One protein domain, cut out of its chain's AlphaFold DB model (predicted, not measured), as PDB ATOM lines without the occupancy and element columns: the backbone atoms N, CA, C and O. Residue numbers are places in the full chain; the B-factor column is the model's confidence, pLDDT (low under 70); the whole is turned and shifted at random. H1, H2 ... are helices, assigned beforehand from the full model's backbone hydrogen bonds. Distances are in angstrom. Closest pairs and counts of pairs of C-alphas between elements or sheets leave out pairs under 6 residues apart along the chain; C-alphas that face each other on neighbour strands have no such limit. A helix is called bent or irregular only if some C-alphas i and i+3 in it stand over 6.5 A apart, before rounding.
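This is residues 362 to 475 and 497 to 524 of the 524 residues of the protein "Prepilin peptidase" of Planctomycetes bacterium (UniProt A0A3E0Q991). The long, bent helix H2 makes one side of a small three-helix bundle: its first arm H2a, H1 and H3 lie side by side in an up-and-down triangle, each running against the one before it in the chain. H4 packs on H2a and H3 with its first residues and runs on away from them, and H6 crosses H4 steeply before it kinks near residue 517. The printed part has 142 residues with six named helices, H1 to H6 in chain order, and no named strand, and its class is all helix. It is compact, with a radius of gyration of the C-alphas of 16.1 A and spans of 50 by 36 by 26 A.

H2, residues 401 to 429, was assigned as one helix by its hydrogen bonds but is bent, with C-alphas 419 and 422 7.4 A apart. Its arms are H2a, residues 401 to 419, 26.4 A long from C-alpha 401 at (11.591, -48.508, -0.017), and H2b, residues 422 to 429, 10.0 A long. H1, residues 364 to 380, measures 23.8 A and begins at C-alpha 364 (14.093, -53.169, 26.488). H3, residues 441 to 451, measures 15.4 A, and H4, residues 453 to 473, 30.8 A. H5 has four residues, 497 to 500. H6, residues 504 to 523, measures 21.1 A and ends at C-alpha 523 (-8.692, -35.441, 8.528); it is irregular, with C-alphas 514 and 517 8.5 A apart.

H2a and H3 touch, closest at the C-alphas of Gly 411 and Gly 448, 3.7 A, at a shallow tilt of 28 degrees, opposite ways. H1 touches H3 at Ser 374 and Gly 450, C-alphas 4.5 A apart, at 14 degrees, the same way. H1 and H2a form a helical hairpin, touching with residues 375 to 380 and 401 to 408 alone; the closest C-alphas, of Leu 379 and Val 401, are 5.3 A apart. H4 touches H2a with residues 453 to 460 alone, closest at Gly 411 and Trp 453, C-alphas 3.7 A apart. H6 touches H4 at a steep tilt of 65 degrees, with the C-alphas of Val 459 and Ala 508 closest at 5.6 A. H2b and H5 touch no helix. Every O i to N i+4 pair is within hydrogen-bond range in H2a, H2b and H3, against 11 of 13 in H1, 16 of 17 in H4 and 14 of 16 in H6; H5 is too short for such a pair.

The C-alphas farthest apart, of Pro 396 and Ser 432, are 50.3 A apart. Residues 476 to 496 are not printed, and C-alphas 475 and 497 are 12.3 A apart across the cut. The links H1 to H2 and H2 to H3 are long. The mean pLDDT of the printed part is 82.1, with 28 residues under 70, among them 390 to 396, 469 to 475 and 497 to 502.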
ATOM      1  N   VAL A 362       7.845 -52.291  30.167       89.50
ATOM      2  CA  VAL A 362       8.143 -53.039  28.940       89.50
ATOM      3  C   VAL A 362       9.652 -53.323  28.887       89.50
ATOM      4  O   VAL A 362      10.441 -52.375  28.938       89.50
ATOM      5  N   PRO A 363      10.087 -54.593  28.791       91.81
ATOM      6  CA  PRO A 363      11.510 -54.908  28.738       91.81
ATOM      7  C   PRO A 363      12.169 -54.383  27.460       91.81
ATOM      8  O   PRO A 363      11.655 -54.581  26.359       91.81
ATOM      9  N   LEU A 364      13.361 -53.790  27.599       92.69
ATOM     10  CA  LEU A 364      14.093 -53.169  26.488       92.69
ATOM     11  C   LEU A 364      14.366 -54.145  25.335       92.69
ATOM     12  O   LEU A 364      14.275 -53.762  24.177       92.69
ATOM     13  N   LYS A 365      14.656 -55.417  25.639       91.69
ATOM     14  CA  LYS A 365      14.896 -56.451  24.618       91.69
ATOM     15  C   LYS A 365      13.661 -56.687  23.748       91.69
ATOM     16  O   LYS A 365      13.775 -56.762  22.531       91.69
ATOM     17  N   THR A 366      12.486 -56.782  24.368       93.06
ATOM     18  CA  THR A 366      11.221 -56.975  23.650       93.06
ATOM     19  C   THR A 366      10.887 -55.744  22.824       93.06
ATOM     20  O   THR A 366      10.527 -55.891  21.661       93.06
ATOM     21  N   PHE A 367      11.074 -54.547  23.386       95.50
ATOM     22  CA  PHE A 367      10.933 -53.304  22.633       95.50
ATOM     23  C   PHE A 367      11.863 -53.267  21.416       95.50
ATOM     24  O   PHE A 367      11.378 -53.060  20.314       95.50
ATOM     25  N   ALA A 368      13.161 -53.529  21.583       96.12
ATOM     26  CA  ALA A 368      14.136 -53.468  20.496       96.12
ATOM     27  C   ALA A 368      13.801 -54.435  19.349       96.12
ATOM     28  O   ALA A 368      13.856 -54.044  18.187       96.12
ATOM     29  N   VAL A 369      13.405 -55.673  19.666       95.38
ATOM     30  CA  VAL A 369      13.011 -56.669  18.654       95.38
ATOM     31  C   VAL A 369      11.741 -56.238  17.922       95.38
ATOM     32  O   VAL A 369      11.716 -56.232  16.697       95.38
ATOM     33  N   VAL A 370      10.696 -55.847  18.656       96.88
ATOM     34  CA  VAL A 370       9.428 -55.405  18.054       96.88
ATOM     35  C   VAL A 370       9.635 -54.148  17.220       96.88
ATOM     36  O   VAL A 370       9.100 -54.059  16.123       96.88
ATOM     37  N   PHE A 371      10.415 -53.192  17.714       97.12
ATOM     38  CA  PHE A 371      10.736 -51.965  17.001       97.12
ATOM     39  C   PHE A 371      11.507 -52.262  15.713       97.12
ATOM     40  O   PHE A 371      11.150 -51.739  14.664       97.12
ATOM     41  N   ALA A 372      12.494 -53.163  15.756       96.69
ATOM     42  CA  ALA A 372      13.225 -53.595  14.567       96.69
ATOM     43  C   ALA A 372      12.315 -54.291  13.543       96.69
ATOM     44  O   ALA A 372      12.436 -54.017  12.354       96.69
ATOM     45  N   ILE A 373      11.380 -55.141  13.981       96.44
ATOM     46  CA  ILE A 373      10.383 -55.766  13.092       96.44
ATOM     47  C   ILE A 373       9.439 -54.708  12.514       96.44
ATOM     48  O   ILE A 373       9.180 -54.711  11.315       96.44
ATOM     49  N   SER A 374       8.954 -53.787  13.346       95.50
ATOM     50  CA  SER A 374       7.988 -52.762  12.935       95.50
ATOM     51  C   SER A 374       8.607 -51.773  11.950       95.50
ATOM     52  O   SER A 374       7.954 -51.388  10.996       95.50
ATOM     53  N   MET A 375       9.884 -51.432  12.129       93.56
ATOM     54  CA  MET A 375      10.642 -50.593  11.202       93.56
ATOM     55  C   MET A 375      11.098 -51.365   9.956       93.56
ATOM     56  O   MET A 375      11.090 -50.831   8.855       93.56
ATOM     57  N   GLY A 376      11.531 -52.617  10.115       94.50
ATOM     58  CA  GLY A 376      12.133 -53.413   9.047       94.50
ATOM     59  C   GLY A 376      11.122 -54.023   8.081       94.50
ATOM     60  O   GLY A 376      11.399 -54.093   6.887       94.50
ATOM     61  N   ALA A 377       9.948 -54.442   8.560       94.38
ATOM     62  CA  ALA A 377       8.946 -55.080   7.710       94.38
ATOM     63  C   ALA A 377       8.460 -54.157   6.574       94.38
ATOM     64  O   ALA A 377       8.507 -54.609   5.432       94.38
ATOM     65  N   PRO A 378       8.126 -52.870   6.808       91.62
ATOM     66  CA  PRO A 378       7.805 -51.944   5.721       91.62
ATOM     67  C   PRO A 378       8.964 -51.652   4.762       91.62
ATOM     68  O   PRO A 378       8.739 -51.286   3.618       91.62
ATOM     69  N   LEU A 379      10.221 -51.808   5.189       92.19
ATOM     70  CA  LEU A 379      11.368 -51.638   4.288       92.19
ATOM     71  C   LEU A 379      11.536 -52.828   3.340       92.19
ATOM     72  O   LEU A 379      11.982 -52.652   2.210       92.19
ATOM     73  N   LEU A 380      11.197 -54.033   3.806       92.44
ATOM     74  CA  LEU A 380      11.229 -55.257   3.003       92.44
ATOM     75  C   LEU A 380       9.993 -55.386   2.111       92.44
ATOM     76  O   LEU A 380      10.092 -55.867   0.987       92.44
ATOM     77  N   LEU A 381       8.841 -54.961   2.625       92.19
ATOM     78  CA  LEU A 381       7.542 -55.001   1.967       92.19
ATOM     79  C   LEU A 381       6.915 -53.600   2.063       92.19
ATOM     80  O   LEU A 381       6.123 -53.361   2.977       92.19
ATOM     81  N   PRO A 382       7.270 -52.670   1.154       88.50
ATOM     82  CA  PRO A 382       6.777 -51.286   1.161       88.50
ATOM     83  C   PRO A 382       5.257 -51.161   1.192       88.50
ATOM     84  O   PRO A 382       4.733 -50.212   1.773       88.50
ATOM     85  N   ASP A 383       4.562 -52.155   0.641       84.94
ATOM     86  CA  ASP A 383       3.108 -52.233   0.664       84.94
ATOM     87  C   ASP A 383       2.558 -52.261   2.095       84.94
ATOM     88  O   ASP A 383       1.487 -51.727   2.317       84.94
ATOM     89  N   LEU A 384       3.282 -52.775   3.101       88.38
ATOM     90  CA  LEU A 384       2.788 -52.863   4.486       88.38
ATOM     91  C   LEU A 384       2.474 -51.514   5.146       88.38
ATOM     92  O   LEU A 384       1.801 -51.512   6.174       88.38
ATOM     93  N   LEU A 385       2.927 -50.389   4.585       87.94
ATOM     94  CA  LEU A 385       2.503 -49.053   5.002       87.94
ATOM     95  C   LEU A 385       1.292 -48.617   4.171       87.94
ATOM     96  O   LEU A 385       1.459 -48.272   2.999       87.94
ATOM     97  N   PRO A 386       0.080 -48.544   4.757       81.38
ATOM     98  CA  PRO A 386      -1.114 -48.165   4.004       81.38
ATOM     99  C   PRO A 386      -1.060 -46.744   3.444       81.38
ATOM    100  O   PRO A 386      -1.777 -46.454   2.493       81.38
ATOM    101  N   TRP A 387      -0.228 -45.868   4.021       81.69
ATOM    102  CA  TRP A 387      -0.045 -44.487   3.573       81.69
ATOM    103  C   TRP A 387       1.447 -44.095   3.497       81.69
ATOM    104  O   TRP A 387       2.006 -43.518   4.442       81.69
ATOM    105  N   PRO A 388       2.131 -44.390   2.376       75.44
ATOM    106  CA  PRO A 388       3.530 -44.018   2.176       75.44
ATOM    107  C   PRO A 388       3.711 -42.503   1.948       75.44
ATOM    108  O   PRO A 388       2.782 -41.786   1.583       75.44
ATOM    109  N   PHE A 389       4.922 -41.998   2.187       77.44
ATOM    110  CA  PHE A 389       5.249 -40.579   2.067       77.44
ATOM    111  C   PHE A 389       5.288 -40.136   0.597       77.44
ATOM    112  O   PHE A 389       5.846 -40.837  -0.245       77.44
ATOM    113  N   ASN A 390       4.770 -38.932   0.331       64.88
ATOM    114  CA  ASN A 390       4.740 -38.267  -0.976       64.88
ATOM    115  C   ASN A 390       3.977 -39.022  -2.079       64.88
ATOM    116  O   ASN A 390       4.500 -39.264  -3.165       64.88
ATOM    117  N   THR A 391       2.711 -39.337  -1.817       58.09
ATOM    118  CA  THR A 391       1.725 -39.493  -2.885       58.09
ATOM    119  C   THR A 391       1.102 -38.124  -3.141       58.09
ATOM    120  O   THR A 391       0.169 -37.720  -2.446       58.09
ATOM    121  N   GLY A 392       1.588 -37.399  -4.155       52.53
ATOM    122  CA  GLY A 392       0.652 -36.582  -4.929       52.53
ATOM    123  C   GLY A 392      -0.514 -37.497  -5.312       52.53
ATOM    124  O   GLY A 392      -0.281 -38.682  -5.531       52.53
ATOM    125  N   ALA A 393      -1.751 -37.009  -5.278       52.38
ATOM    126  CA  ALA A 393      -2.986 -37.804  -5.355       52.38
ATOM    127  C   ALA A 393      -3.204 -38.592  -6.678       52.38
ATOM    128  O   ALA A 393      -4.337 -38.869  -7.071       52.38
ATOM    129  N   GLU A 394      -2.141 -38.946  -7.393       56.59
ATOM    130  CA  GLU A 394      -2.144 -39.719  -8.620       56.59
ATOM    131  C   GLU A 394      -2.071 -41.216  -8.299       56.59
ATOM    132  O   GLU A 394      -1.120 -41.730  -7.712       56.59
ATOM    133  N   PHE A 395      -3.127 -41.924  -8.692       61.25
ATOM    134  CA  PHE A 395      -3.155 -43.380  -8.720       61.25
ATOM    135  C   PHE A 395      -2.536 -43.879 -10.035       61.25
ATOM    136  O   PHE A 395      -2.879 -43.336 -11.087       61.25
ATOM    137  N   PRO A 396      -1.740 -44.965 -10.029       64.50
ATOM    138  CA  PRO A 396      -1.444 -45.861  -8.905       64.50
ATOM    139  C   PRO A 396      -0.349 -45.338  -7.959       64.50
ATOM    140  O   PRO A 396       0.609 -44.704  -8.379       64.50
ATOM    141  N   VAL A 397      -0.486 -45.667  -6.672       70.56
ATOM    142  CA  VAL A 397       0.447 -45.268  -5.609       70.56
ATOM    143  C   VAL A 397       1.762 -46.036  -5.721       70.56
ATOM    144  O   VAL A 397       1.766 -47.264  -5.796       70.56
ATOM    145  N   GLU A 398       2.883 -45.313  -5.713       71.06
ATOM    146  CA  GLU A 398       4.215 -45.906  -5.819       71.06
ATOM    147  C   GLU A 398       4.776 -46.286  -4.433       71.06
ATOM    148  O   GLU A 398       5.264 -45.449  -3.660       71.06
ATOM    149  N   TYR A 399       4.733 -47.582  -4.124       79.25
ATOM    150  CA  TYR A 399       5.289 -48.153  -2.899       79.25
ATOM    151  C   TYR A 399       6.794 -48.409  -3.060       79.25
ATOM    152  O   TYR A 399       7.235 -49.473  -3.489       79.25
ATOM    153  N   THR A 400       7.613 -47.410  -2.722       86.88
ATOM    154  CA  THR A 400       9.082 -47.525  -2.766       86.88
ATOM    155  C   THR A 400       9.682 -47.683  -1.371       86.88
ATOM    156  O   THR A 400       9.186 -47.114  -0.398       86.88
ATOM    157  N   VAL A 401      10.822 -48.379  -1.273       89.50
ATOM    158  CA  VAL A 401      11.591 -48.508  -0.017       89.50
ATOM    159  C   VAL A 401      11.952 -47.135   0.561       89.50
ATOM    160  O   VAL A 401      11.924 -46.942   1.772       89.50
ATOM    161  N   ARG A 402      12.244 -46.149  -0.302       90.06
ATOM    162  CA  ARG A 402      12.522 -44.765   0.108       90.06
ATOM    163  C   ARG A 402      11.308 -44.134   0.793       90.06
ATOM    164  O   ARG A 402      11.460 -43.568   1.872       90.06
ATOM    165  N   ASN A 403      10.123 -44.231   0.191       87.62
ATOM    166  CA  ASN A 403       8.902 -43.648   0.755       87.62
ATOM    167  C   ASN A 403       8.498 -44.360   2.054       87.62
ATOM    168  O   ASN A 403       8.108 -43.694   3.010       87.62
ATOM    169  N   ALA A 404       8.668 -45.685   2.116       89.25
ATOM    170  CA  ALA A 404       8.466 -46.462   3.334       89.25
ATOM    171  C   ALA A 404       9.419 -46.017   4.457       89.25
ATOM    172  O   ALA A 404       8.975 -45.718   5.563       89.25
ATOM    173  N   ALA A 405      10.714 -45.869   4.158       91.31
ATOM    174  CA  ALA A 405      11.710 -45.398   5.120       91.31
ATOM    175  C   ALA A 405      11.385 -44.001   5.663       91.31
ATOM    176  O   ALA A 405      11.481 -43.774   6.870       91.31
ATOM    177  N   ILE A 406      10.980 -43.075   4.789       91.44
ATOM    178  CA  ILE A 406      10.597 -41.718   5.196       91.44
ATOM    179  C   ILE A 406       9.325 -41.757   6.050       91.44
ATOM    180  O   ILE A 406       9.310 -41.152   7.121       91.44
ATOM    181  N   SER A 407       8.287 -42.493   5.637       90.44
ATOM    182  CA  SER A 407       7.047 -42.643   6.413       90.44
ATOM    183  C   SER A 407       7.291 -43.209   7.804       90.44
ATOM    184  O   SER A 407       6.807 -42.638   8.780       90.44
ATOM    185  N   SER A 408       8.063 -44.292   7.916       92.62
ATOM    186  CA  SER A 408       8.395 -44.887   9.208       92.62
ATOM    187  C   SER A 408       9.259 -43.954  10.057       92.62
ATOM    188  O   SER A 408       9.013 -43.827  11.252       92.62
ATOM    189  N   ALA A 409      10.229 -43.240   9.472       94.50
ATOM    190  CA  ALA A 409      11.047 -42.270  10.206       94.50
ATOM    191  C   ALA A 409      10.216 -41.091  10.739       94.50
ATOM    192  O   ALA A 409      10.317 -40.749  11.918       94.50
ATOM    193  N   LEU A 410       9.352 -40.504   9.904       94.12
ATOM    194  CA  LEU A 410       8.415 -39.459  10.325       94.12
ATOM    195  C   LEU A 410       7.433 -39.982  11.374       94.12
ATOM    196  O   LEU A 410       7.147 -39.286  12.344       94.12
ATOM    197  N   GLY A 411       6.965 -41.219  11.223       95.00
ATOM    198  CA  GLY A 411       6.111 -41.878  12.201       95.00
ATOM    199  C   GLY A 411       6.800 -42.057  13.549       95.00
ATOM    200  O   GLY A 411       6.214 -41.731  14.577       95.00
ATOM    201  N   VAL A 412       8.060 -42.496  13.569       96.75
ATOM    202  CA  VAL A 412       8.884 -42.590  14.787       96.75
ATOM    203  C   VAL A 412       9.027 -41.225  15.462       96.75
ATOM    204  O   VAL A 412       8.850 -41.130  16.676       96.75
ATOM    205  N   LEU A 413       9.299 -40.164  14.695       96.62
ATOM    206  CA  LEU A 413       9.393 -38.800  15.227       96.62
ATOM    207  C   LEU A 413       8.055 -38.316  15.799       96.62
ATOM    208  O   LEU A 413       8.023 -37.787  16.910       96.62
ATOM    209  N   ALA A 414       6.949 -38.547  15.087       95.56
ATOM    210  CA  ALA A 414       5.607 -38.222  15.557       95.56
ATOM    211  C   ALA A 414       5.268 -38.994  16.842       95.56
ATOM    212  O   ALA A 414       4.828 -38.400  17.824       95.56
ATOM    213  N   GLY A 415       5.538 -40.300  16.883       95.75
ATOM    214  CA  GLY A 415       5.327 -41.137  18.063       95.75
ATOM    215  C   GLY A 415       6.163 -40.679  19.261       95.75
ATOM    216  O   GLY A 415       5.655 -40.602  20.382       95.75
ATOM    217  N   ALA A 416       7.424 -40.299  19.033       95.62
ATOM    218  CA  ALA A 416       8.275 -39.715  20.065       95.62
ATOM    219  C   ALA A 416       7.679 -38.410  20.612       95.62
ATOM    220  O   ALA A 416       7.568 -38.265  21.830       95.62
ATOM    221  N   ALA A 417       7.239 -37.507  19.731       94.56
ATOM    222  CA  ALA A 417       6.621 -36.240  20.114       94.56
ATOM    223  C   ALA A 417       5.331 -36.447  20.922       94.56
ATOM    224  O   ALA A 417       5.143 -35.817  21.961       94.56
ATOM    225  N   VAL A 418       4.466 -37.376  20.506       92.69
ATOM    226  CA  VAL A 418       3.234 -37.693  21.241       92.69
ATOM    227  C   VAL A 418       3.546 -38.249  22.627       92.69
ATOM    228  O   VAL A 418       2.926 -37.851  23.611       92.69
ATOM    229  N   SER A 419       4.546 -39.123  22.738       90.81
ATOM    230  CA  SER A 419       4.908 -39.738  24.016       90.81
ATOM    231  C   SER A 419       5.450 -38.754  25.068       90.81
ATOM    232  O   SER A 419       5.404 -39.051  26.260       90.81
ATOM    233  N   THR A 420       5.937 -37.575  24.662       88.56
ATOM    234  CA  THR A 420       6.432 -36.529  25.577       88.56
ATOM    235  C   THR A 420       5.387 -35.461  25.908       88.56
ATOM    236  O   THR A 420       5.607 -34.670  26.827       88.56
ATOM    237  N   LEU A 421       4.224 -35.454  25.241       85.12
ATOM    238  CA  LEU A 421       3.156 -34.469  25.472       85.12
ATOM    239  C   LEU A 421       2.767 -34.310  26.954       85.12
ATOM    240  O   LEU A 421       2.672 -33.168  27.405       85.12
ATOM    241  N   PRO A 422       2.571 -35.380  27.753       81.12
ATOM    242  CA  PRO A 422       2.194 -35.213  29.156       81.12
ATOM    243  C   PRO A 422       3.295 -34.591  30.009       81.12
ATOM    244  O   PRO A 422       2.984 -33.884  30.959       81.12
ATOM    245  N   GLU A 423       4.566 -34.841  29.683       80.69
ATOM    246  CA  GLU A 423       5.710 -34.256  30.395       80.69
ATOM    247  C   GLU A 423       5.781 -32.750  30.121       80.69
ATOM    248  O   GLU A 423       5.933 -31.954  31.045       80.69
ATOM    249  N   ILE A 424       5.572 -32.351  28.862       79.75
ATOM    250  CA  ILE A 424       5.519 -30.945  28.444       79.75
ATOM    251  C   ILE A 424       4.335 -30.234  29.114       79.75
ATOM    252  O   ILE A 424       4.498 -29.176  29.719       79.75
ATOM    253  N   LEU A 425       3.137 -30.822  29.056       78.06
ATOM    254  CA  LEU A 425       1.933 -30.254  29.672       78.06
ATOM    255  C   LEU A 425       2.019 -30.216  31.204       78.06
ATOM    256  O   LEU A 425       1.556 -29.255  31.818       78.06
ATOM    257  N   GLY A 426       2.608 -31.242  31.822       71.94
ATOM    258  CA  GLY A 426       2.846 -31.313  33.262       71.94
ATOM    259  C   GLY A 426       3.823 -30.242  33.736       71.94
ATOM    260  O   GLY A 426       3.565 -29.594  34.748       71.94
ATOM    261  N   TRP A 427       4.873 -29.965  32.955       69.81
ATOM    262  CA  TRP A 427       5.794 -28.855  33.203       69.81
ATOM    263  C   TRP A 427       5.073 -27.500  33.219       69.81
ATOM    264  O   TRP A 427       5.245 -26.728  34.161       69.81
ATOM    265  N   PHE A 428       4.187 -27.241  32.248       74.31
ATOM    266  CA  PHE A 428       3.374 -26.015  32.225       74.31
ATOM    267  C   PHE A 428       2.381 -25.918  33.391       74.31
ATOM    268  O   PHE A 428       2.088 -24.820  33.859       74.31
ATOM    269  N   ARG A 429       1.849 -27.053  33.857       77.25
ATOM    270  CA  ARG A 429       0.867 -27.116  34.953       77.25
ATOM    271  C   ARG A 429       1.493 -27.256  36.343       77.25
ATOM    272  O   ARG A 429       0.742 -27.306  37.312       77.25
ATOM    273  N   GLN A 430       2.825 -27.320  36.440       73.00
ATOM    274  CA  GLN A 430       3.556 -27.643  37.675       73.00
ATOM    275  C   GLN A 430       3.033 -28.928  38.350       73.00
ATOM    276  O   GLN A 430       2.958 -29.020  39.574       73.00
ATOM    277  N   ASP A 431       2.641 -29.919  37.545       70.25
ATOM    278  CA  ASP A 431       2.095 -31.187  38.027       70.25
ATOM    279  C   ASP A 431       3.206 -32.244  38.103       70.25
ATOM    280  O   ASP A 431       3.816 -32.601  37.095       70.25
ATOM    281  N   SER A 432       3.468 -32.754  39.307       60.41
ATOM    282  CA  SER A 432       4.532 -33.735  39.580       60.41
ATOM    283  C   SER A 432       4.083 -35.188  39.385       60.41
ATOM    284  O   SER A 432       4.799 -36.119  39.766       60.41
ATOM    285  N   ARG A 433       2.871 -35.416  38.863       64.56
ATOM    286  CA  ARG A 433       2.332 -36.767  38.668       64.56
ATOM    287  C   ARG A 433       3.150 -37.546  37.631       64.56
ATOM    288  O   ARG A 433       3.558 -36.986  36.614       64.56
ATOM    289  N   PRO A 434       3.363 -38.859  37.845       59.56
ATOM    290  CA  PRO A 434       4.044 -39.692  36.865       59.56
ATOM    291  C   PRO A 434       3.278 -39.696  35.529       59.56
ATOM    292  O   PRO A 434       2.040 -39.677  35.534       59.56
ATOM    293  N   PRO A 435       3.987 -39.747  34.385       63.59
ATOM    294  CA  PRO A 435       3.359 -39.736  33.072       63.59
ATOM    295  C   PRO A 435       2.392 -40.912  32.934       63.59
ATOM    296  O   PRO A 435       2.678 -42.041  33.339       63.59
ATOM    297  N   SER A 436       1.209 -40.632  32.382       71.44
ATOM    298  CA  SER A 436       0.155 -41.637  32.276       71.44
ATOM    299  C   SER A 436       0.576 -42.789  31.350       71.44
ATOM    300  O   SER A 436       1.268 -42.546  30.357       71.44
ATOM    301  N   PRO A 437       0.110 -44.028  31.599       74.12
ATOM    302  CA  PRO A 437       0.450 -45.171  30.756       74.12
ATOM    303  C   PRO A 437       0.019 -44.973  29.293       74.12
ATOM    304  O   PRO A 437       0.634 -45.535  28.404       74.12
ATOM    305  N   LEU A 438      -0.970 -44.128  29.004       79.50
ATOM    306  CA  LEU A 438      -1.429 -43.841  27.638       79.50
ATOM    307  C   LEU A 438      -0.332 -43.338  26.690       79.50
ATOM    308  O   LEU A 438      -0.420 -43.558  25.487       79.50
ATOM    309  N   PHE A 439       0.691 -42.669  27.223       85.00
ATOM    310  CA  PHE A 439       1.741 -42.006  26.445       85.00
ATOM    311  C   PHE A 439       3.098 -42.697  26.600       85.00
ATOM    312  O   PHE A 439       4.147 -42.059  26.585       85.00
ATOM    313  N   ASP A 440       3.106 -44.019  26.775       88.06
ATOM    314  CA  ASP A 440       4.358 -44.751  26.903       88.06
ATOM    315  C   ASP A 440       5.165 -44.727  25.596       88.06
ATOM    316  O   ASP A 440       4.682 -45.096  24.524       88.06
ATOM    317  N   ARG A 441       6.433 -44.318  25.700       91.88
ATOM    318  CA  ARG A 441       7.330 -44.180  24.543       91.88
ATOM    319  C   ARG A 441       7.410 -45.445  23.668       91.88
ATOM    320  O   ARG A 441       7.286 -45.302  22.456       91.88
ATOM    321  N   PRO A 442       7.566 -46.673  24.213       94.31
ATOM    322  CA  PRO A 442       7.681 -47.880  23.392       94.31
ATOM    323  C   PRO A 442       6.510 -48.079  22.428       94.31
ATOM    324  O   PRO A 442       6.730 -48.365  21.253       94.31
ATOM    325  N   SER A 443       5.280 -47.909  22.914       94.50
ATOM    326  CA  SER A 443       4.077 -48.145  22.118       94.50
ATOM    327  C   SER A 443       3.932 -47.138  20.978       94.50
ATOM    328  O   SER A 443       3.736 -47.538  19.833       94.50
ATOM    329  N   TRP A 444       4.099 -45.844  21.259       95.75
ATOM    330  CA  TRP A 444       3.977 -44.794  20.243       95.75
ATOM    331  C   TRP A 444       5.073 -44.856  19.180       95.75
ATOM    332  O   TRP A 444       4.793 -44.644  18.001       95.75
ATOM    333  N   LEU A 445       6.300 -45.208  19.571       96.75
ATOM    334  CA  LEU A 445       7.397 -45.430  18.628       96.75
ATOM    335  C   LEU A 445       7.115 -46.601  17.683       96.75
ATOM    336  O   LEU A 445       7.415 -46.505  16.499       96.75
ATOM    337  N   VAL A 446       6.534 -47.693  18.190       96.94
ATOM    338  CA  VAL A 446       6.170 -48.866  17.378       96.94
ATOM    339  C   VAL A 446       5.002 -48.571  16.441       96.94
ATOM    340  O   VAL A 446       5.078 -48.938  15.270       96.94
ATOM    341  N   ILE A 447       3.963 -47.872  16.916       95.88
ATOM    342  CA  ILE A 447       2.846 -47.419  16.067       95.88
ATOM    343  C   ILE A 447       3.389 -46.560  14.923       95.88
ATOM    344  O   ILE A 447       3.096 -46.829  13.763       95.88
ATOM    345  N   GLY A 448       4.234 -45.579  15.242       95.25
ATOM    346  CA  GLY A 448       4.845 -44.704  14.250       95.25
ATOM    347  C   GLY A 448       5.760 -45.429  13.264       95.25
ATOM    348  O   GLY A 448       5.647 -45.221  12.060       95.25
ATOM    349  N   ALA A 449       6.636 -46.309  13.754       95.31
ATOM    350  CA  ALA A 449       7.533 -47.088  12.902       95.31
ATOM    351  C   ALA A 449       6.764 -47.982  11.925       95.31
ATOM    352  O   ALA A 449       7.148 -48.080  10.760       95.31
ATOM    353  N   GLY A 450       5.696 -48.624  12.403       93.62
ATOM    354  CA  GLY A 450       4.988 -49.621  11.617       93.62
ATOM    355  C   GLY A 450       3.883 -49.085  10.720       93.62
ATOM    356  O   GLY A 450       3.690 -49.599   9.626       93.62
ATOM    357  N   LEU A 451       3.166 -48.051  11.157       93.19
ATOM    358  CA  LEU A 451       1.972 -47.552  10.466       93.19
ATOM    359  C   LEU A 451       2.144 -46.141   9.889       93.19
ATOM    360  O   LEU A 451       1.270 -45.669   9.164       93.19
ATOM    361  N   GLY A 452       3.262 -45.472  10.182       91.44
ATOM    362  CA  GLY A 452       3.535 -44.108   9.740       91.44
ATOM    363  C   GLY A 452       2.970 -43.033  10.672       91.44
ATOM    364  O   GLY A 452       2.348 -43.303  11.703       91.44
ATOM    365  N   TRP A 453       3.221 -41.771  10.323       89.06
ATOM    366  CA  TRP A 453       2.852 -40.612  11.146       89.06
ATOM    367  C   TRP A 453       1.339 -40.356  11.175       89.06
ATOM    368  O   TRP A 453       0.813 -39.902  12.188       89.06
ATOM    369  N   GLN A 454       0.626 -40.698  10.103       88.06
ATOM    370  CA  GLN A 454      -0.822 -40.529   9.977       88.06
ATOM    371  C   GLN A 454      -1.555 -41.385  11.009       88.06
ATOM    372  O   GLN A 454      -2.480 -40.916  11.670       88.06
ATOM    373  N   ALA A 455      -1.097 -42.624  11.200       90.94
ATOM    374  CA  ALA A 455      -1.660 -43.512  12.205       90.94
ATOM    375  C   ALA A 455      -1.429 -42.988  13.624       90.94
ATOM    376  O   ALA A 455      -2.318 -43.078  14.466       90.94
ATOM    377  N   VAL A 456      -0.269 -42.375  13.890       93.19
ATOM    378  CA  VAL A 456      -0.004 -41.713  15.178       93.19
ATOM    379  C   VAL A 456      -1.027 -40.604  15.434       93.19
ATOM    380  O   VAL A 456      -1.604 -40.549  16.520       93.19
ATOM    381  N   VAL A 457      -1.299 -39.758  14.437       90.69
ATOM    382  CA  VAL A 457      -2.296 -38.681  14.549       90.69
ATOM    383  C   VAL A 457      -3.706 -39.248  14.738       90.69
ATOM    384  O   VAL A 457      -4.404 -38.840  15.667       90.69
ATOM    385  N   GLY A 458      -4.110 -40.227  13.925       88.94
ATOM    386  CA  GLY A 458      -5.433 -40.851  14.004       88.94
ATOM    387  C   GLY A 458      -5.687 -41.544  15.346       88.94
ATOM    388  O   GLY A 458      -6.725 -41.331  15.970       88.94
ATOM    389  N   VAL A 459      -4.720 -42.317  15.848       91.50
ATOM    390  CA  VAL A 459      -4.817 -42.967  17.166       91.50
ATOM    391  C   VAL A 459      -4.846 -41.932  18.293       91.50
ATOM    392  O   VAL A 459      -5.619 -42.087  19.240       91.50
ATOM    393  N   LEU A 460      -4.060 -40.853  18.196       91.50
ATOM    394  CA  LEU A 460      -4.092 -39.766  19.177       91.50
ATOM    395  C   LEU A 460      -5.451 -39.059  19.201       91.50
ATOM    396  O   LEU A 460      -5.952 -38.772  20.287       91.50
ATOM    397  N   ALA A 461      -6.064 -38.818  18.041       88.25
ATOM    398  CA  ALA A 461      -7.388 -38.211  17.947       88.25
ATOM    399  C   ALA A 461      -8.455 -39.078  18.640       88.25
ATOM    400  O   ALA A 461      -9.213 -38.578  19.472       88.25
ATOM    401  N   LEU A 462      -8.458 -40.392  18.386       85.44
ATOM    402  CA  LEU A 462      -9.367 -41.334  19.058       85.44
ATOM    403  C   LEU A 462      -9.147 -41.360  20.577       85.44
ATOM    404  O   LEU A 462     -10.105 -41.373  21.355       85.44
ATOM    405  N   LEU A 463      -7.889 -41.316  21.023       85.12
ATOM    406  CA  LEU A 463      -7.568 -41.229  22.447       85.12
ATOM    407  C   LEU A 463      -7.982 -39.898  23.070       85.12
ATOM    408  O   LEU A 463      -8.392 -39.889  24.229       85.12
ATOM    409  N   ALA A 464      -7.904 -38.788  22.339       84.19
ATOM    410  CA  ALA A 464      -8.347 -37.488  22.824       84.19
ATOM    411  C   ALA A 464      -9.861 -37.476  23.085       84.19
ATOM    412  O   ALA A 464     -10.277 -36.991  24.138       84.19
ATOM    413  N   ILE A 465     -10.663 -38.088  22.202       79.50
ATOM    414  CA  ILE A 465     -12.112 -38.282  22.406       79.50
ATOM    415  C   ILE A 465     -12.359 -39.069  23.696       79.50
ATOM    416  O   ILE A 465     -13.168 -38.664  24.532       79.50
ATOM    417  N   TRP A 466     -11.627 -40.167  23.895       76.75
ATOM    418  CA  TRP A 466     -11.751 -40.979  25.103       76.75
ATOM    419  C   TRP A 466     -11.350 -40.223  26.377       76.75
ATOM    420  O   TRP A 466     -12.084 -40.236  27.365       76.75
ATOM    421  N   ILE A 467     -10.214 -39.518  26.358       77.62
ATOM    422  CA  ILE A 467      -9.740 -38.709  27.488       77.62
ATOM    423  C   ILE A 467     -10.761 -37.619  27.830       77.62
ATOM    424  O   ILE A 467     -11.049 -37.407  29.009       77.62
ATOM    425  N   PHE A 468     -11.326 -36.957  26.819       76.69
ATOM    426  CA  PHE A 468     -12.369 -35.954  26.999       76.69
ATOM    427  C   PHE A 468     -13.629 -36.565  27.626       76.69
ATOM    428  O   PHE A 468     -14.128 -36.042  28.622       76.69
ATOM    429  N   ALA A 469     -14.086 -37.717  27.125       68.62
ATOM    430  CA  ALA A 469     -15.231 -38.434  27.681       68.62
ATOM    431  C   ALA A 469     -15.017 -38.817  29.158       68.62
ATOM    432  O   ALA A 469     -15.914 -38.624  29.978       68.62
ATOM    433  N   CYS A 470     -13.823 -39.291  29.532       67.75
ATOM    434  CA  CYS A 470     -13.484 -39.555  30.933       67.75
ATOM    435  C   CYS A 470     -13.443 -38.275  31.782       67.75
ATOM    436  O   CYS A 470     -13.928 -38.278  32.913       67.75
ATOM    437  N   ALA A 471     -12.898 -37.176  31.253       68.12
ATOM    438  CA  ALA A 471     -12.801 -35.906  31.973       68.12
ATOM    439  C   ALA A 471     -14.178 -35.315  32.324       68.12
ATOM    440  O   ALA A 471     -14.323 -34.699  33.379       68.12
ATOM    441  N   LEU A 472     -15.198 -35.541  31.487       63.25
ATOM    442  CA  LEU A 472     -16.584 -35.154  31.784       63.25
ATOM    443  C   LEU A 472     -17.155 -35.893  33.007       63.25
ATOM    444  O   LEU A 472     -18.002 -35.351  33.717       63.25
ATOM    445  N   VAL A 473     -16.684 -37.114  33.278       61.06
ATOM    446  CA  VAL A 473     -17.127 -37.925  34.423       61.06
ATOM    447  C   VAL A 473     -16.372 -37.574  35.702       61.06
ATOM    448  O   VAL A 473     -16.988 -37.505  36.766       61.06
ATOM    449  N   ASP A 474     -15.079 -37.261  35.598       57.75
ATOM    450  CA  ASP A 474     -14.192 -36.908  36.721       57.75
ATOM    451  C   ASP A 474     -14.425 -35.490  37.302       57.75
ATOM    452  O   ASP A 474     -13.567 -34.957  38.008       57.75
ATOM    453  N   SER A 475     -15.568 -34.848  37.025       45.53
ATOM    454  CA  SER A 475     -15.831 -33.467  37.457       45.53
ATOM    455  C   SER A 475     -15.641 -33.261  38.983       45.53
ATOM    456  O   SER A 475     -16.088 -34.095  39.779       45.53
ATOM    457  N   VAL A 497     -11.094 -45.406  37.312       40.72
ATOM    458  CA  VAL A 497     -10.663 -44.559  36.185       40.72
ATOM    459  C   VAL A 497      -9.183 -44.723  35.789       40.72
ATOM    460  O   VAL A 497      -8.812 -44.517  34.634       40.72
ATOM    461  N   THR A 498      -8.315 -45.121  36.717       44.53
ATOM    462  CA  THR A 498      -6.885 -45.365  36.472       44.53
ATOM    463  C   THR A 498      -6.646 -46.703  35.763       44.53
ATOM    464  O   THR A 498      -5.709 -46.801  34.968       44.53
ATOM    465  N   GLU A 499      -7.502 -47.710  35.988       46.66
ATOM    466  CA  GLU A 499      -7.409 -49.022  35.325       46.66
ATOM    467  C   GLU A 499      -7.810 -48.946  33.841       46.66
ATOM    468  O   GLU A 499      -7.072 -49.465  32.989       46.66
ATOM    469  N   LEU A 500      -8.882 -48.202  33.521       48.47
ATOM    470  CA  LEU A 500      -9.399 -48.015  32.152       48.47
ATOM    471  C   LEU A 500      -8.375 -47.397  31.185       48.47
ATOM    472  O   LEU A 500      -8.405 -47.655  29.983       48.47
ATOM    473  N   ARG A 501      -7.430 -46.596  31.688       64.69
ATOM    474  CA  ARG A 501      -6.431 -45.913  30.847       64.69
ATOM    475  C   ARG A 501      -5.410 -46.874  30.240       64.69
ATOM    476  O   ARG A 501      -4.843 -46.577  29.199       64.69
ATOM    477  N   SER A 502      -5.154 -48.027  30.856       68.25
ATOM    478  CA  SER A 502      -4.099 -48.929  30.374       68.25
ATOM    479  C   SER A 502      -4.447 -49.610  29.043       68.25
ATOM    480  O   SER A 502      -3.564 -49.789  28.208       68.25
ATOM    481  N   MET A 503      -5.723 -49.939  28.820       77.88
ATOM    482  CA  MET A 503      -6.201 -50.624  27.609       77.88
ATOM    483  C   MET A 503      -6.616 -49.669  26.489       77.88
ATOM    484  O   MET A 503      -6.981 -50.122  25.403       77.88
ATOM    485  N   ALA A 504      -6.563 -48.357  26.728       81.56
ATOM    486  CA  ALA A 504      -7.149 -47.425  25.783       81.56
ATOM    487  C   ALA A 504      -6.368 -47.336  24.470       81.56
ATOM    488  O   ALA A 504      -6.949 -47.305  23.391       81.56
ATOM    489  N   LEU A 505      -5.040 -47.364  24.560       88.50
ATOM    490  CA  LEU A 505      -4.163 -47.313  23.396       88.50
ATOM    491  C   LEU A 505      -4.373 -48.493  22.425       88.50
ATOM    492  O   LEU A 505      -4.611 -48.229  21.247       88.50
ATOM    493  N   PRO A 506      -4.335 -49.775  22.850       90.56
ATOM    494  CA  PRO A 506      -4.542 -50.886  21.920       90.56
ATOM    495  C   PRO A 506      -5.944 -50.916  21.298       90.56
ATOM    496  O   PRO A 506      -6.053 -51.291  20.134       90.56
ATOM    497  N   ALA A 507      -7.009 -50.503  21.998       85.81
ATOM    498  CA  ALA A 507      -8.317 -50.431  21.340       85.81
ATOM    499  C   ALA A 507      -8.474 -49.198  20.443       85.81
ATOM    500  O   ALA A 507      -9.079 -49.328  19.387       85.81
ATOM    501  N   ALA A 508      -7.893 -48.043  20.788       88.69
ATOM    502  CA  ALA A 508      -7.828 -46.909  19.866       88.69
ATOM    503  C   ALA A 508      -7.090 -47.297  18.576       88.69
ATOM    504  O   ALA A 508      -7.555 -46.970  17.489       88.69
ATOM    505  N   LEU A 509      -6.006 -48.076  18.684       92.25
ATOM    506  CA  LEU A 509      -5.361 -48.669  17.516       92.25
ATOM    507  C   LEU A 509      -6.319 -49.583  16.745       92.25
ATOM    508  O   LEU A 509      -6.436 -49.431  15.537       92.25
ATOM    509  N   LEU A 510      -6.992 -50.532  17.400       90.88
ATOM    510  CA  LEU A 510      -7.890 -51.465  16.709       90.88
ATOM    511  C   LEU A 510      -9.007 -50.735  15.949       90.88
ATOM    512  O   LEU A 510      -9.291 -51.076  14.804       90.88
ATOM    513  N   ILE A 511      -9.601 -49.712  16.567       87.19
ATOM    514  CA  ILE A 511     -10.613 -48.851  15.944       87.19
ATOM    515  C   ILE A 511     -10.009 -48.114  14.751       87.19
ATOM    516  O   ILE A 511     -10.594 -48.131  13.672       87.19
ATOM    517  N   HIS A 512      -8.826 -47.517  14.926       90.81
ATOM    518  CA  HIS A 512      -8.119 -46.843  13.842       90.81
ATOM    519  C   HIS A 512      -7.882 -47.786  12.664       90.81
ATOM    520  O   HIS A 512      -8.216 -47.429  11.547       90.81
ATOM    521  N   LEU A 513      -7.391 -49.002  12.906       92.06
ATOM    522  CA  LEU A 513      -7.172 -50.000  11.860       92.06
ATOM    523  C   LEU A 513      -8.475 -50.357  11.141       92.06
ATOM    524  O   LEU A 513      -8.504 -50.395   9.916       92.06
ATOM    525  N   CYS A 514      -9.572 -50.555  11.875       87.88
ATOM    526  CA  CYS A 514     -10.854 -50.908  11.268       87.88
ATOM    527  C   CYS A 514     -11.464 -49.774  10.435       87.88
ATOM    528  O   CYS A 514     -12.236 -50.035   9.516       87.88
ATOM    529  N   LEU A 515     -11.147 -48.524  10.765       85.25
ATOM    530  CA  LEU A 515     -11.822 -47.339  10.237       85.25
ATOM    531  C   LEU A 515     -10.850 -46.386   9.537       85.25
ATOM    532  O   LEU A 515     -11.187 -45.228   9.320       85.25
ATOM    533  N   TRP A 516      -9.647 -46.851   9.193       87.88
ATOM    534  CA  TRP A 516      -8.532 -45.979   8.822       87.88
ATOM    535  C   TRP A 516      -8.877 -45.087   7.635       87.88
ATOM    536  O   TRP A 516      -8.686 -43.880   7.721       87.88
ATOM    537  N   ARG A 517      -9.451 -45.643   6.565       86.31
ATOM    538  CA  ARG A 517      -9.898 -44.870   5.403       86.31
ATOM    539  C   ARG A 517     -10.787 -43.706   5.808       86.31
ATOM    540  O   ARG A 517     -10.474 -42.577   5.467       86.31
ATOM    541  N   HIS A 518     -11.829 -43.976   6.580       78.38
ATOM    542  CA  HIS A 518     -12.767 -42.950   7.016       78.38
ATOM    543  C   HIS A 518     -12.125 -41.941   7.969       78.38
ATOM    544  O   HIS A 518     -12.392 -40.749   7.883       78.38
ATOM    545  N   VAL A 519     -11.246 -42.401   8.866       75.56
ATOM    546  CA  VAL A 519     -10.456 -41.506   9.720       75.56
ATOM    547  C   VAL A 519      -9.616 -40.573   8.854       75.56
ATOM    548  O   VAL A 519      -9.570 -39.381   9.124       75.56
ATOM    549  N   ALA A 520      -8.984 -41.084   7.803       77.19
ATOM    550  CA  ALA A 520      -8.191 -40.255   6.916       77.19
ATOM    551  C   ALA A 520      -9.054 -39.294   6.085       77.19
ATOM    552  O   ALA A 520      -8.753 -38.112   6.060       77.19
ATOM    553  N   GLU A 521     -10.173 -39.753   5.520       73.38
ATOM    554  CA  GLU A 521     -11.135 -38.903   4.797       73.38
ATOM    555  C   GLU A 521     -11.628 -37.719   5.647       73.38
ATOM    556  O   GLU A 521     -11.781 -36.615   5.126       73.38
ATOM    557  N   VAL A 522     -11.829 -37.925   6.953       65.06
ATOM    558  CA  VAL A 522     -12.223 -36.869   7.901       65.06
ATOM    559  C   VAL A 522     -11.099 -35.855   8.152       65.06
ATOM    560  O   VAL A 522     -11.377 -34.675   8.350       65.06
ATOM    561  N   PHE A 523      -9.837 -36.294   8.179       62.38
ATOM    562  CA  PHE A 523      -8.692 -35.441   8.528       62.38
ATOM    563  C   PHE A 523      -7.933 -34.856   7.321       62.38
ATOM    564  O   PHE A 523      -7.068 -34.004   7.540       62.38
ATOM    565  N   GLY A 524      -8.293 -35.238   6.089       53.00
ATOM    566  CA  GLY A 524      -7.727 -34.724   4.832       53.00
ATOM    567  C   GLY A 524      -6.494 -35.489   4.380       53.00
ATOM    568  O   GLY A 524      -5.464 -34.819   4.136       53.00
TER     569      GLY A 524